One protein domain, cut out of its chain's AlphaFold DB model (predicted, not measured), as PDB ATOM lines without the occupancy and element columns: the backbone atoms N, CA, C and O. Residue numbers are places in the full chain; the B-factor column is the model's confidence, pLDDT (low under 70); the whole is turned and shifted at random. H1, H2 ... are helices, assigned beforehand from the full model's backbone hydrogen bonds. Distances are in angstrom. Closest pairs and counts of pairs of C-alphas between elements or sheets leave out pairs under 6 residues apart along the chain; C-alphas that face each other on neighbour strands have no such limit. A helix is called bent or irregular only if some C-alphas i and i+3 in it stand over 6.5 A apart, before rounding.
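AT A GLANCE: This is residues 4 to 30 and 208 to 260 of the 277 residues of an uncharacterized protein of Psilocybe cyanescens (UniProt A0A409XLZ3). Three helices lie side by side in one flat row, H1, H2 and H3, with H2 in the middle and each running the opposite way to its neighbour in the row. H1 and H2 are two long, nearly parallel rods, and the shorter H3, slightly tilted, folds back along H2 as the second half of a helical hairpin; the row is loosely joined, with few close approaches between the helices. The printed part has 80 residues with three named helices, in the order H1, H2, H3 along the chain, and no named strand; the class is all helix. It is loose, with a radius of gyration of the C-alphas of 15.1 A, and its C-alphas span 42 by 29 by 12 A.

IN THESE COORDINATES: Find C-alpha 4 at (24.080, -24.073, 29.756), where the printed part begins. From there H1, residues 4 to 28, runs 37.1 A to C-alpha 28 at (59.604, -13.484, 28.570), with x rising. After the cut, look for C-alpha 208 at (59.544, -7.585, 38.409). Here H2, residues 208 to 233, begins, and it runs 37.4 A with x falling. H3, residues 244 to 258, covers 22.1 A and ends at C-alpha 258, at (50.301, -1.755, 51.759). H3 is irregular, but only just: C-alphas 251 and 254 are 6.55 A apart, and its line is a rough one.

HOW THE PARTS SIT: Begin with H1 and look across to H2: the two are close but not clearly touching, and their closest C-alphas, those of Gly 23 and Val 216, are 7.4 A apart. Their lines stand at a shallow tilt of 4 degrees, and they run opposite ways. Go on to H3, which touches H2; H2 touches H3 with residues 218 to 225 alone. The closest C-alphas of these two helices, those of Val 225 and Pro 246, are 5.7 A apart. H2 and H3 run opposite ways at a shallow tilt of 22 degrees and form a helical hairpin. H1 and H3 are apart. In the backbone of H2 every O i to N i+4 pair is within hydrogen-bond range; in H1 20 of 21 are, and in H3 9 of 11.

THE WHOLE: The two C-alphas farthest apart are those of Thr 29 and Lys 237, at 42.9 A. Residues 31 to 207 are not printed, and C-alphas 30 and 208 are 6.8 A apart across this cut, which lies in the link from H1 to H2. The link from H2 to H3, 10 residues, is short. In the B-factor column the mean pLDDT of the printed part is 75.9; look for values under 70 at residues 4 to 6, residue 8, residues 28 to 30 and residues 256 to 260, where the model's confidence is low.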
ATOM      1  N   ASN A   4      23.165 -25.155  29.369       65.69
ATOM      2  CA  ASN A   4      24.080 -24.073  29.756       65.69
ATOM      3  C   ASN A   4      25.313 -24.536  30.548       65.69
ATOM      4  O   ASN A   4      26.299 -23.806  30.597       65.69
ATOM      5  N   ARG A   5      25.317 -25.753  31.117       68.06
ATOM      6  CA  ARG A   5      26.455 -26.256  31.918       68.06
ATOM      7  C   ARG A   5      27.720 -26.489  31.090       68.06
ATOM      8  O   ARG A   5      28.820 -26.318  31.606       68.06
ATOM      9  N   TRP A   6      27.573 -26.863  29.820       68.44
ATOM     10  CA  TRP A   6      28.711 -27.169  28.950       68.44
ATOM     11  C   TRP A   6      29.435 -25.895  28.491       68.44
ATOM     12  O   TRP A   6      30.647 -25.787  28.624       68.44
ATOM     13  N   ARG A   7      28.678 -24.860  28.096       76.19
ATOM     14  CA  ARG A   7      29.230 -23.549  27.694       76.19
ATOM     15  C   ARG A   7      29.971 -22.827  28.822       76.19
ATOM     16  O   ARG A   7      30.881 -22.046  28.573       76.19
ATOM     17  N   LEU A   8      29.581 -23.107  30.058       68.94
ATOM     18  CA  LEU A   8      30.174 -22.539  31.260       68.94
ATOM     19  C   LEU A   8      31.608 -23.043  31.501       68.94
ATOM     20  O   LEU A   8      32.497 -22.267  31.848       68.94
ATOM     21  N   LYS A   9      31.832 -24.346  31.282       76.19
ATOM     22  CA  LYS A   9      33.151 -24.978  31.410       76.19
ATOM     23  C   LYS A   9      34.108 -24.484  30.328       76.19
ATOM     24  O   LYS A   9      35.256 -24.187  30.638       76.19
ATOM     25  N   GLU A  10      33.605 -24.321  29.106       81.06
ATOM     26  CA  GLU A  10      34.368 -23.761  27.983       81.06
ATOM     27  C   GLU A  10      34.843 -22.327  28.272       81.06
ATOM     28  O   GLU A  10      36.016 -22.011  28.087       81.06
ATOM     29  N   LEU A  11      33.974 -21.467  28.820       77.00
ATOM     30  CA  LEU A  11      34.350 -20.096  29.190       77.00
ATOM     31  C   LEU A  11      35.428 -20.052  30.280       77.00
ATOM     32  O   LEU A  11      36.368 -19.265  30.174       77.00
ATOM     33  N   LEU A  12      35.330 -20.906  31.302       76.50
ATOM     34  CA  LEU A  12      36.351 -20.990  32.351       76.50
ATOM     35  C   LEU A  12      37.709 -21.404  31.764       76.50
ATOM     36  O   LEU A  12      38.735 -20.813  32.100       76.50
ATOM     37  N   TYR A  13      37.709 -22.385  30.859       80.62
ATOM     38  CA  TYR A  13      38.923 -22.880  30.216       80.62
ATOM     39  C   TYR A  13      39.595 -21.799  29.361       80.62
ATOM     40  O   TYR A  13      40.810 -21.619  29.438       80.62
ATOM     41  N   ILE A  14      38.803 -21.022  28.613       80.56
ATOM     42  CA  ILE A  14      39.293 -19.890  27.814       80.56
ATOM     43  C   ILE A  14      39.935 -18.826  28.712       80.56
ATOM     44  O   ILE A  14      41.028 -18.353  28.409       80.56
ATOM     45  N   ILE A  15      39.306 -18.473  29.837       79.12
ATOM     46  CA  ILE A  15      39.845 -17.460  30.757       79.12
ATOM     47  C   ILE A  15      41.170 -17.928  31.380       79.12
ATOM     48  O   ILE A  15      42.135 -17.164  31.421       79.12
ATOM     49  N   VAL A  16      41.248 -19.190  31.816       80.06
ATOM     50  CA  VAL A  16      42.488 -19.770  32.356       80.06
ATOM     51  C   VAL A  16      43.584 -19.813  31.287       80.06
ATOM     52  O   VAL A  16      44.724 -19.455  31.575       80.06
ATOM     53  N   ALA A  17      43.248 -20.185  30.049       79.88
ATOM     54  CA  ALA A  17      44.197 -20.202  28.939       79.88
ATOM     55  C   ALA A  17      44.728 -18.796  28.606       79.88
ATOM     56  O   ALA A  17      45.931 -18.631  28.406       79.88
ATOM     57  N   ILE A  18      43.867 -17.771  28.608       80.44
ATOM     58  CA  ILE A  18      44.272 -16.372  28.397       80.44
ATOM     59  C   ILE A  18      45.226 -15.917  29.505       80.44
ATOM     60  O   ILE A  18      46.277 -15.352  29.209       80.44
ATOM     61  N   LEU A  19      44.914 -16.204  30.771       77.38
ATOM     62  CA  LEU A  19      45.796 -15.857  31.887       77.38
ATOM     63  C   LEU A  19      47.130 -16.603  31.833       77.38
ATOM     64  O   LEU A  19      48.164 -16.004  32.117       77.38
ATOM     65  N   ALA A  20      47.130 -17.875  31.428       78.81
ATOM     66  CA  ALA A  20      48.357 -18.638  31.231       78.81
ATOM     67  C   ALA A  20      49.222 -18.039  30.109       78.81
ATOM     68  O   ALA A  20      50.436 -17.921  30.275       78.81
ATOM     69  N   MET A  21      48.612 -17.592  29.004       78.94
ATOM     70  CA  MET A  21      49.335 -16.914  27.923       78.94
ATOM     71  C   MET A  21      49.887 -15.548  28.349       78.94
ATOM     72  O   MET A  21      51.036 -15.247  28.032       78.94
ATOM     73  N   ILE A  22      49.121 -14.751  29.103       79.69
ATOM     74  CA  ILE A  22      49.598 -13.482  29.685       79.69
ATOM     75  C   ILE A  22      50.745 -13.743  30.672       79.69
ATOM     76  O   ILE A  22      51.724 -13.003  30.716       79.69
ATOM     77  N   GLY A  23      50.651 -14.823  31.447       74.06
ATOM     78  CA  GLY A  23      51.706 -15.219  32.366       74.06
ATOM     79  C   GLY A  23      52.998 -15.617  31.650       74.06
ATOM     80  O   GLY A  23      54.085 -15.197  32.043       74.06
ATOM     81  N   ALA A  24      52.881 -16.381  30.564       74.50
ATOM     82  CA  ALA A  24      54.016 -16.788  29.744       74.50
ATOM     83  C   ALA A  24      54.672 -15.597  29.023       74.50
ATOM     84  O   ALA A  24      55.900 -15.511  28.978       74.50
ATOM     85  N   SER A  25      53.881 -14.650  28.503       71.94
ATOM     86  CA  SER A  25      54.415 -13.448  27.851       71.94
ATOM     87  C   SER A  25      55.120 -12.514  28.837       71.94
ATOM     88  O   SER A  25      56.178 -11.979  28.516       71.94
ATOM     89  N   ALA A  26      54.611 -12.379  30.062       70.62
ATOM     90  CA  ALA A  26      55.287 -11.637  31.123       70.62
ATOM     91  C   ALA A  26      56.567 -12.335  31.622       70.62
ATOM     92  O   ALA A  26      57.535 -11.673  31.974       70.62
ATOM     93  N   MET A  27      56.633 -13.670  31.602       71.12
ATOM     94  CA  MET A  27      57.875 -14.404  31.892       71.12
ATOM     95  C   MET A  27      58.986 -14.097  30.876       71.12
ATOM     96  O   MET A  27      60.152 -13.984  31.253       71.12
ATOM     97  N   LEU A  28      58.641 -13.893  29.601       68.25
ATOM     98  CA  LEU A  28      59.604 -13.484  28.570       68.25
ATOM     99  C   LEU A  28      60.190 -12.083  28.826       68.25
ATOM    100  O   LEU A  28      61.340 -11.837  28.469       68.25
ATOM    101  N   THR A  29      59.456 -11.184  29.489       67.06
ATOM    102  CA  THR A  29      59.952  -9.839  29.843       67.06
ATOM    103  C   THR A  29      60.760  -9.805  31.148       67.06
ATOM    104  O   THR A  29      61.352  -8.772  31.477       67.06
ATOM    105  N   LEU A  30      60.834 -10.924  31.882       65.81
ATOM    106  CA  LEU A  30      61.705 -11.087  33.052       65.81
ATOM    107  C   LEU A  30      63.163 -11.385  32.682       65.81
ATOM    108  O   LEU A  30      64.026 -11.318  33.559       65.81
ATOM    109  N   LYS A 208      60.428  -7.140  39.497       81.81
ATOM    110  CA  LYS A 208      59.544  -7.585  38.409       81.81
ATOM    111  C   LYS A 208      58.873  -8.928  38.715       81.81
ATOM    112  O   LYS A 208      57.665  -9.063  38.529       81.81
ATOM    113  N   LEU A 209      59.632  -9.907  39.213       79.00
ATOM    114  CA  LEU A 209      59.122 -11.232  39.568       79.00
ATOM    115  C   LEU A 209      58.111 -11.152  40.712       79.00
ATOM    116  O   LEU A 209      57.067 -11.798  40.650       79.00
ATOM    117  N   TYR A 210      58.384 -10.332  41.725       77.62
ATOM    118  CA  TYR A 210      57.465 -10.147  42.840       77.62
ATOM    119  C   TYR A 210      56.141  -9.529  42.375       77.62
ATOM    120  O   TYR A 210      55.083 -10.109  42.619       77.62
ATOM    121  N   THR A 211      56.184  -8.430  41.612       78.12
ATOM    122  CA  THR A 211      54.990  -7.811  41.013       78.12
ATOM    123  C   THR A 211      54.214  -8.787  40.129       78.12
ATOM    124  O   THR A 211      52.985  -8.840  40.194       78.12
ATOM    125  N   PHE A 212      54.914  -9.604  39.340       77.25
ATOM    126  CA  PHE A 212      54.283 -10.619  38.506       77.25
ATOM    127  C   PHE A 212      53.579 -11.706  39.333       77.25
ATOM    128  O   PHE A 212      52.433 -12.049  39.044       77.25
ATOM    129  N   LEU A 213      54.208 -12.207  40.400       77.06
ATOM    130  CA  LEU A 213      53.574 -13.168  41.307       77.06
ATOM    131  C   LEU A 213      52.285 -12.608  41.909       77.06
ATOM    132  O   LEU A 213      51.293 -13.324  42.003       77.06
ATOM    133  N   LEU A 214      52.261 -11.327  42.263       77.06
ATOM    134  CA  LEU A 214      51.056 -10.692  42.799       77.06
ATOM    135  C   LEU A 214      49.972 -10.529  41.762       77.06
ATOM    136  O   LEU A 214      48.805 -10.733  42.079       77.06
ATOM    137  N   PHE A 215      50.346 -10.178  40.536       76.00
ATOM    138  CA  PHE A 215      49.409 -10.166  39.427       76.00
ATOM    139  C   PHE A 215      48.754 -11.547  39.287       76.00
ATOM    140  O   PHE A 215      47.529 -11.646  39.304       76.00
ATOM    141  N   VAL A 216      49.552 -12.619  39.260       75.50
ATOM    142  CA  VAL A 216      49.053 -13.998  39.164       75.50
ATOM    143  C   VAL A 216      48.165 -14.369  40.352       75.50
ATOM    144  O   VAL A 216      47.054 -14.854  40.144       75.50
ATOM    145  N   VAL A 217      48.613 -14.122  41.586       75.62
ATOM    146  CA  VAL A 217      47.843 -14.427  42.803       75.62
ATOM    147  C   VAL A 217      46.525 -13.659  42.804       75.62
ATOM    148  O   VAL A 217      45.475 -14.249  43.028       75.62
ATOM    149  N   ASN A 218      46.545 -12.369  42.481       75.56
ATOM    150  CA  ASN A 218      45.345 -11.546  42.435       75.56
ATOM    151  C   ASN A 218      44.326 -12.059  41.400       75.56
ATOM    152  O   ASN A 218      43.141 -12.216  41.705       75.56
ATOM    153  N   TRP A 219      44.780 -12.391  40.189       76.62
ATOM    154  CA  TRP A 219      43.904 -12.958  39.162       76.62
ATOM    155  C   TRP A 219      43.383 -14.345  39.537       76.62
ATOM    156  O   TRP A 219      42.198 -14.611  39.345       76.62
ATOM    157  N   ALA A 220      44.215 -15.206  40.123       75.44
ATOM    158  CA  ALA A 220      43.792 -16.519  40.600       75.44
ATOM    159  C   ALA A 220      42.702 -16.404  41.679       75.44
ATOM    160  O   ALA A 220      41.693 -17.108  41.618       75.44
ATOM    161  N   LEU A 221      42.863 -15.475  42.624       76.00
ATOM    162  CA  LEU A 221      41.866 -15.201  43.658       76.00
ATOM    163  C   LEU A 221      40.582 -14.604  43.060       76.00
ATOM    164  O   LEU A 221      39.487 -15.034  43.418       76.00
ATOM    165  N   THR A 222      40.694 -13.692  42.092       76.56
ATOM    166  CA  THR A 222      39.537 -13.131  41.371       76.56
ATOM    167  C   THR A 222      38.752 -14.222  40.637       76.56
ATOM    168  O   THR A 222      37.525 -14.279  40.733       76.56
ATOM    169  N   LEU A 223      39.446 -15.140  39.955       77.38
ATOM    170  CA  LEU A 223      38.812 -16.284  39.300       77.38
ATOM    171  C   LEU A 223      38.158 -17.242  40.286       77.38
ATOM    172  O   LEU A 223      37.078 -17.752  39.997       77.38
ATOM    173  N   LEU A 224      38.776 -17.477  41.443       79.12
ATOM    174  CA  LEU A 224      38.198 -18.315  42.487       79.12
ATOM    175  C   LEU A 224      36.864 -17.736  42.977       79.12
ATOM    176  O   LEU A 224      35.877 -18.464  43.080       79.12
ATOM    177  N   VAL A 225      36.803 -16.422  43.218       81.12
ATOM    178  CA  VAL A 225      35.562 -15.737  43.614       81.12
ATOM    179  C   VAL A 225      34.516 -15.802  42.499       81.12
ATOM    180  O   VAL A 225      33.354 -16.121  42.767       81.12
ATOM    181  N   ALA A 226      34.912 -15.561  41.245       79.31
ATOM    182  CA  ALA A 226      34.017 -15.676  40.096       79.31
ATOM    183  C   ALA A 226      33.460 -17.105  39.945       79.31
ATOM    184  O   ALA A 226      32.265 -17.285  39.712       79.31
ATOM    185  N   TYR A 227      34.301 -18.121  40.157       79.44
ATOM    186  CA  TYR A 227      33.923 -19.532  40.117       79.44
ATOM    187  C   TYR A 227      32.926 -19.900  41.224       79.44
ATOM    188  O   TYR A 227      31.898 -20.514  40.945       79.44
ATOM    189  N   ILE A 228      33.171 -19.472  42.467       81.06
ATOM    190  CA  ILE A 228      32.240 -19.698  43.584       81.06
ATOM    191  C   ILE A 228      30.894 -19.014  43.301       81.06
ATOM    192  O   ILE A 228      29.842 -19.637  43.447       81.06
ATOM    193  N   THR A 229      30.919 -17.762  42.835       81.12
ATOM    194  CA  THR A 229      29.708 -16.995  42.484       81.12
ATOM    195  C   THR A 229      28.897 -17.700  41.396       81.12
ATOM    196  O   THR A 229      27.671 -17.782  41.462       81.12
ATOM    197  N   MET A 230      29.587 -18.272  40.412       80.00
ATOM    198  CA  MET A 230      28.978 -19.061  39.352       80.00
ATOM    199  C   MET A 230      28.345 -20.362  39.875       80.00
ATOM    200  O   MET A 230      27.241 -20.700  39.451       80.00
ATOM    201  N   LEU A 231      28.991 -21.076  40.805       79.88
ATOM    202  CA  LEU A 231      28.420 -22.284  41.419       79.88
ATOM    203  C   LEU A 231      27.120 -21.980  42.179       79.88
ATOM    204  O   LEU A 231      26.140 -22.708  42.014       79.88
ATOM    205  N   VAL A 232      27.083 -20.871  42.932       81.81
ATOM    206  CA  VAL A 232      25.857 -20.392  43.600       81.81
ATOM    207  C   VAL A 232      24.747 -20.147  42.581       81.81
ATOM    208  O   VAL A 232      23.616 -20.582  42.783       81.81
ATOM    209  N   HIS A 233      25.061 -19.477  41.470       80.06
ATOM    210  CA  HIS A 233      24.069 -19.129  40.453       80.06
ATOM    211  C   HIS A 233      23.425 -20.362  39.793       80.06
ATOM    212  O   HIS A 233      22.261 -20.322  39.404       80.06
ATOM    213  N   VAL A 234      24.162 -21.472  39.699       83.94
ATOM    214  CA  VAL A 234      23.670 -22.749  39.151       83.94
ATOM    215  C   VAL A 234      22.838 -23.545  40.175       83.94
ATOM    216  O   VAL A 234      22.231 -24.553  39.818       83.94
ATOM    217  N   GLY A 235      22.744 -23.083  41.426       81.25
ATOM    218  CA  GLY A 235      21.944 -23.718  42.476       81.25
ATOM    219  C   GLY A 235      22.645 -24.883  43.181       81.25
ATOM    220  O   GLY A 235      21.983 -25.701  43.819       81.25
ATOM    221  N   GLU A 236      23.973 -24.979  43.075       78.06
ATOM    222  CA  GLU A 236      24.760 -25.933  43.860       78.06
ATOM    223  C   GLU A 236      24.758 -25.514  45.339       78.06
ATOM    224  O   GLU A 236      24.979 -24.347  45.678       78.06
ATOM    225  N   LYS A 237      24.510 -26.469  46.241       79.69
ATOM    226  CA  LYS A 237      24.582 -26.220  47.685       79.69
ATOM    227  C   LYS A 237      26.048 -26.125  48.092       79.69
ATOM    228  O   LYS A 237      26.740 -27.137  48.160       79.69
ATOM    229  N   LEU A 238      26.516 -24.916  48.373       79.19
ATOM    230  CA  LEU A 238      27.848 -24.696  48.929       79.19
ATOM    231  C   LEU A 238      27.820 -24.859  50.450       79.19
ATOM    232  O   LEU A 238      26.871 -24.439  51.110       79.19
ATOM    233  N   GLY A 239      28.876 -25.452  51.008       80.06
ATOM    234  CA  GLY A 239      29.088 -25.444  52.454       80.06
ATOM    235  C   GLY A 239      29.308 -24.015  52.953       80.06
ATOM    236  O   GLY A 239      30.019 -23.241  52.313       80.06
ATOM    237  N   GLU A 240      28.727 -23.670  54.103       75.94
ATOM    238  CA  GLU A 240      28.747 -22.313  54.680       75.94
ATOM    239  C   GLU A 240      30.167 -21.726  54.821       75.94
ATOM    240  O   GLU A 240      30.363 -20.521  54.677       75.94
ATOM    241  N   GLY A 241      31.187 -22.575  54.994       72.94
ATOM    242  CA  GLY A 241      32.591 -22.155  55.077       72.94
ATOM    243  C   GLY A 241      33.186 -21.573  53.784       72.94
ATOM    244  O   GLY A 241      34.166 -20.836  53.847       72.94
ATOM    245  N   ILE A 242      32.600 -21.846  52.612       76.38
ATOM    246  CA  ILE A 242      33.127 -21.374  51.316       76.38
ATOM    247  C   ILE A 242      32.899 -19.867  51.115       76.38
ATOM    248  O   ILE A 242      33.677 -19.218  50.421       76.38
ATOM    249  N   ILE A 243      31.887 -19.281  51.764       75.00
ATOM    250  CA  ILE A 243      31.548 -17.851  51.635       75.00
ATOM    251  C   ILE A 243      32.572 -16.958  52.357       75.00
ATOM    252  O   ILE A 243      32.795 -15.811  51.966       75.00
ATOM    253  N   VAL A 244      33.251 -17.488  53.378       79.25
ATOM    254  CA  VAL A 244      34.272 -16.751  54.141       79.25
ATOM    255  C   VAL A 244      35.516 -16.477  53.286       79.25
ATOM    256  O   VAL A 244      36.177 -15.453  53.449       79.25
ATOM    257  N   LEU A 245      35.811 -17.354  52.326       76.19
ATOM    258  CA  LEU A 245      37.043 -17.322  51.540       76.19
ATOM    259  C   LEU A 245      37.127 -16.068  50.629       76.19
ATOM    260  O   LEU A 245      38.093 -15.316  50.770       76.19
ATOM    261  N   PRO A 246      36.109 -15.714  49.812       71.50
ATOM    262  CA  PRO A 246      36.060 -14.433  49.090       71.50
ATOM    263  C   PRO A 246      36.180 -13.194  49.985       71.50
ATOM    264  O   PRO A 246      36.868 -12.240  49.629       71.50
ATOM    265  N   LEU A 247      35.536 -13.205  51.158       76.94
ATOM    266  CA  LEU A 247      35.558 -12.073  52.084       76.94
ATOM    267  C   LEU A 247      36.973 -11.840  52.635       76.94
ATOM    268  O   LEU A 247      37.455 -10.709  52.647       76.94
ATOM    269  N   THR A 248      37.667 -12.913  53.031       80.69
ATOM    270  CA  THR A 248      39.060 -12.824  53.497       80.69
ATOM    271  C   THR A 248      39.998 -12.317  52.407       80.69
ATOM    272  O   THR A 248      40.874 -11.507  52.691       80.69
ATOM    273  N   ILE A 249      39.784 -12.715  51.152       73.94
ATOM    274  CA  ILE A 249      40.562 -12.248  49.999       73.94
ATOM    275  C   ILE A 249      40.372 -10.743  49.784       73.94
ATOM    276  O   ILE A 249      41.353 -10.006  49.705       73.94
ATOM    277  N   ILE A 250      39.119 -10.279  49.733       76.25
ATOM    278  CA  ILE A 250      38.786  -8.860  49.529       76.25
ATOM    279  C   ILE A 250      39.406  -7.992  50.634       76.25
ATOM    280  O   ILE A 250      39.876  -6.890  50.359       76.25
ATOM    281  N   LEU A 251      39.445  -8.494  51.872       78.56
ATOM    282  CA  LEU A 251      40.000  -7.768  53.016       78.56
ATOM    283  C   LEU A 251      41.532  -7.816  53.100       78.56
ATOM    284  O   LEU A 251      42.142  -6.839  53.524       78.56
ATOM    285  N   THR A 252      42.167  -8.922  52.709       77.00
ATOM    286  CA  THR A 252      43.631  -9.088  52.817       77.00
ATOM    287  C   THR A 252      44.393  -8.471  51.651       77.00
ATOM    288  O   THR A 252      45.541  -8.060  51.814       77.00
ATOM    289  N   MET A 253      43.762  -8.349  50.483       74.94
ATOM    290  CA  MET A 253      44.395  -7.813  49.281       74.94
ATOM    291  C   MET A 253      44.915  -6.365  49.444       74.94
ATOM    292  O   MET A 253      46.069  -6.116  49.080       74.94
ATOM    293  N   PRO A 254      44.171  -5.409  50.040       70.75
ATOM    294  CA  PRO A 254      44.700  -4.076  50.344       70.75
ATOM    295  C   PRO A 254      45.870  -4.101  51.335       70.75
ATOM    296  O   PRO A 254      46.791  -3.296  51.218       70.75
ATOM    297  N   THR A 255      45.866  -5.030  52.295       73.31
ATOM    298  CA  THR A 255      46.931  -5.148  53.302       73.31
ATOM    299  C   THR A 255      48.221  -5.684  52.693       73.31
ATOM    300  O   THR A 255      49.280  -5.114  52.930       73.31
ATOM    301  N   ILE A 256      48.136  -6.714  51.842       68.81
ATOM    302  CA  ILE A 256      49.287  -7.214  51.074       68.81
ATOM    303  C   ILE A 256      49.820  -6.104  50.156       68.81
ATOM    304  O   ILE A 256      51.030  -5.978  49.989       68.81
ATOM    305  N   ARG A 257      48.937  -5.240  49.632       66.12
ATOM    306  CA  ARG A 257      49.318  -4.059  48.850       66.12
ATOM    307  C   ARG A 257      50.062  -2.992  49.663       66.12
ATOM    308  O   ARG A 257      51.030  -2.408  49.190       66.12
ATOM    309  N   GLY A 258      49.638  -2.734  50.894       64.25
ATOM    310  CA  GLY A 258      50.301  -1.755  51.759       64.25
ATOM    311  C   GLY A 258      51.764  -2.095  52.073       64.25
ATOM    312  O   GLY A 258      52.508  -1.219  52.497       64.25
ATOM    313  N   LEU A 259      52.185  -3.342  51.837       66.38
ATOM    314  CA  LEU A 259      53.564  -3.795  52.023       66.38
ATOM    315  C   LEU A 259      54.490  -3.454  50.839       66.38
ATOM    316  O   LEU A 259      55.686  -3.733  50.915       66.38
ATOM    317  N   PHE A 260      53.982  -2.863  49.748       60.78
ATOM    318  CA  PHE A 260      54.818  -2.467  48.611       60.78
ATOM    319  C   PHE A 260      55.572  -1.171  48.861       60.78
ATOM    320  O   PHE A 260      54.983  -0.135  49.172       60.78
TER     321      PHE A 260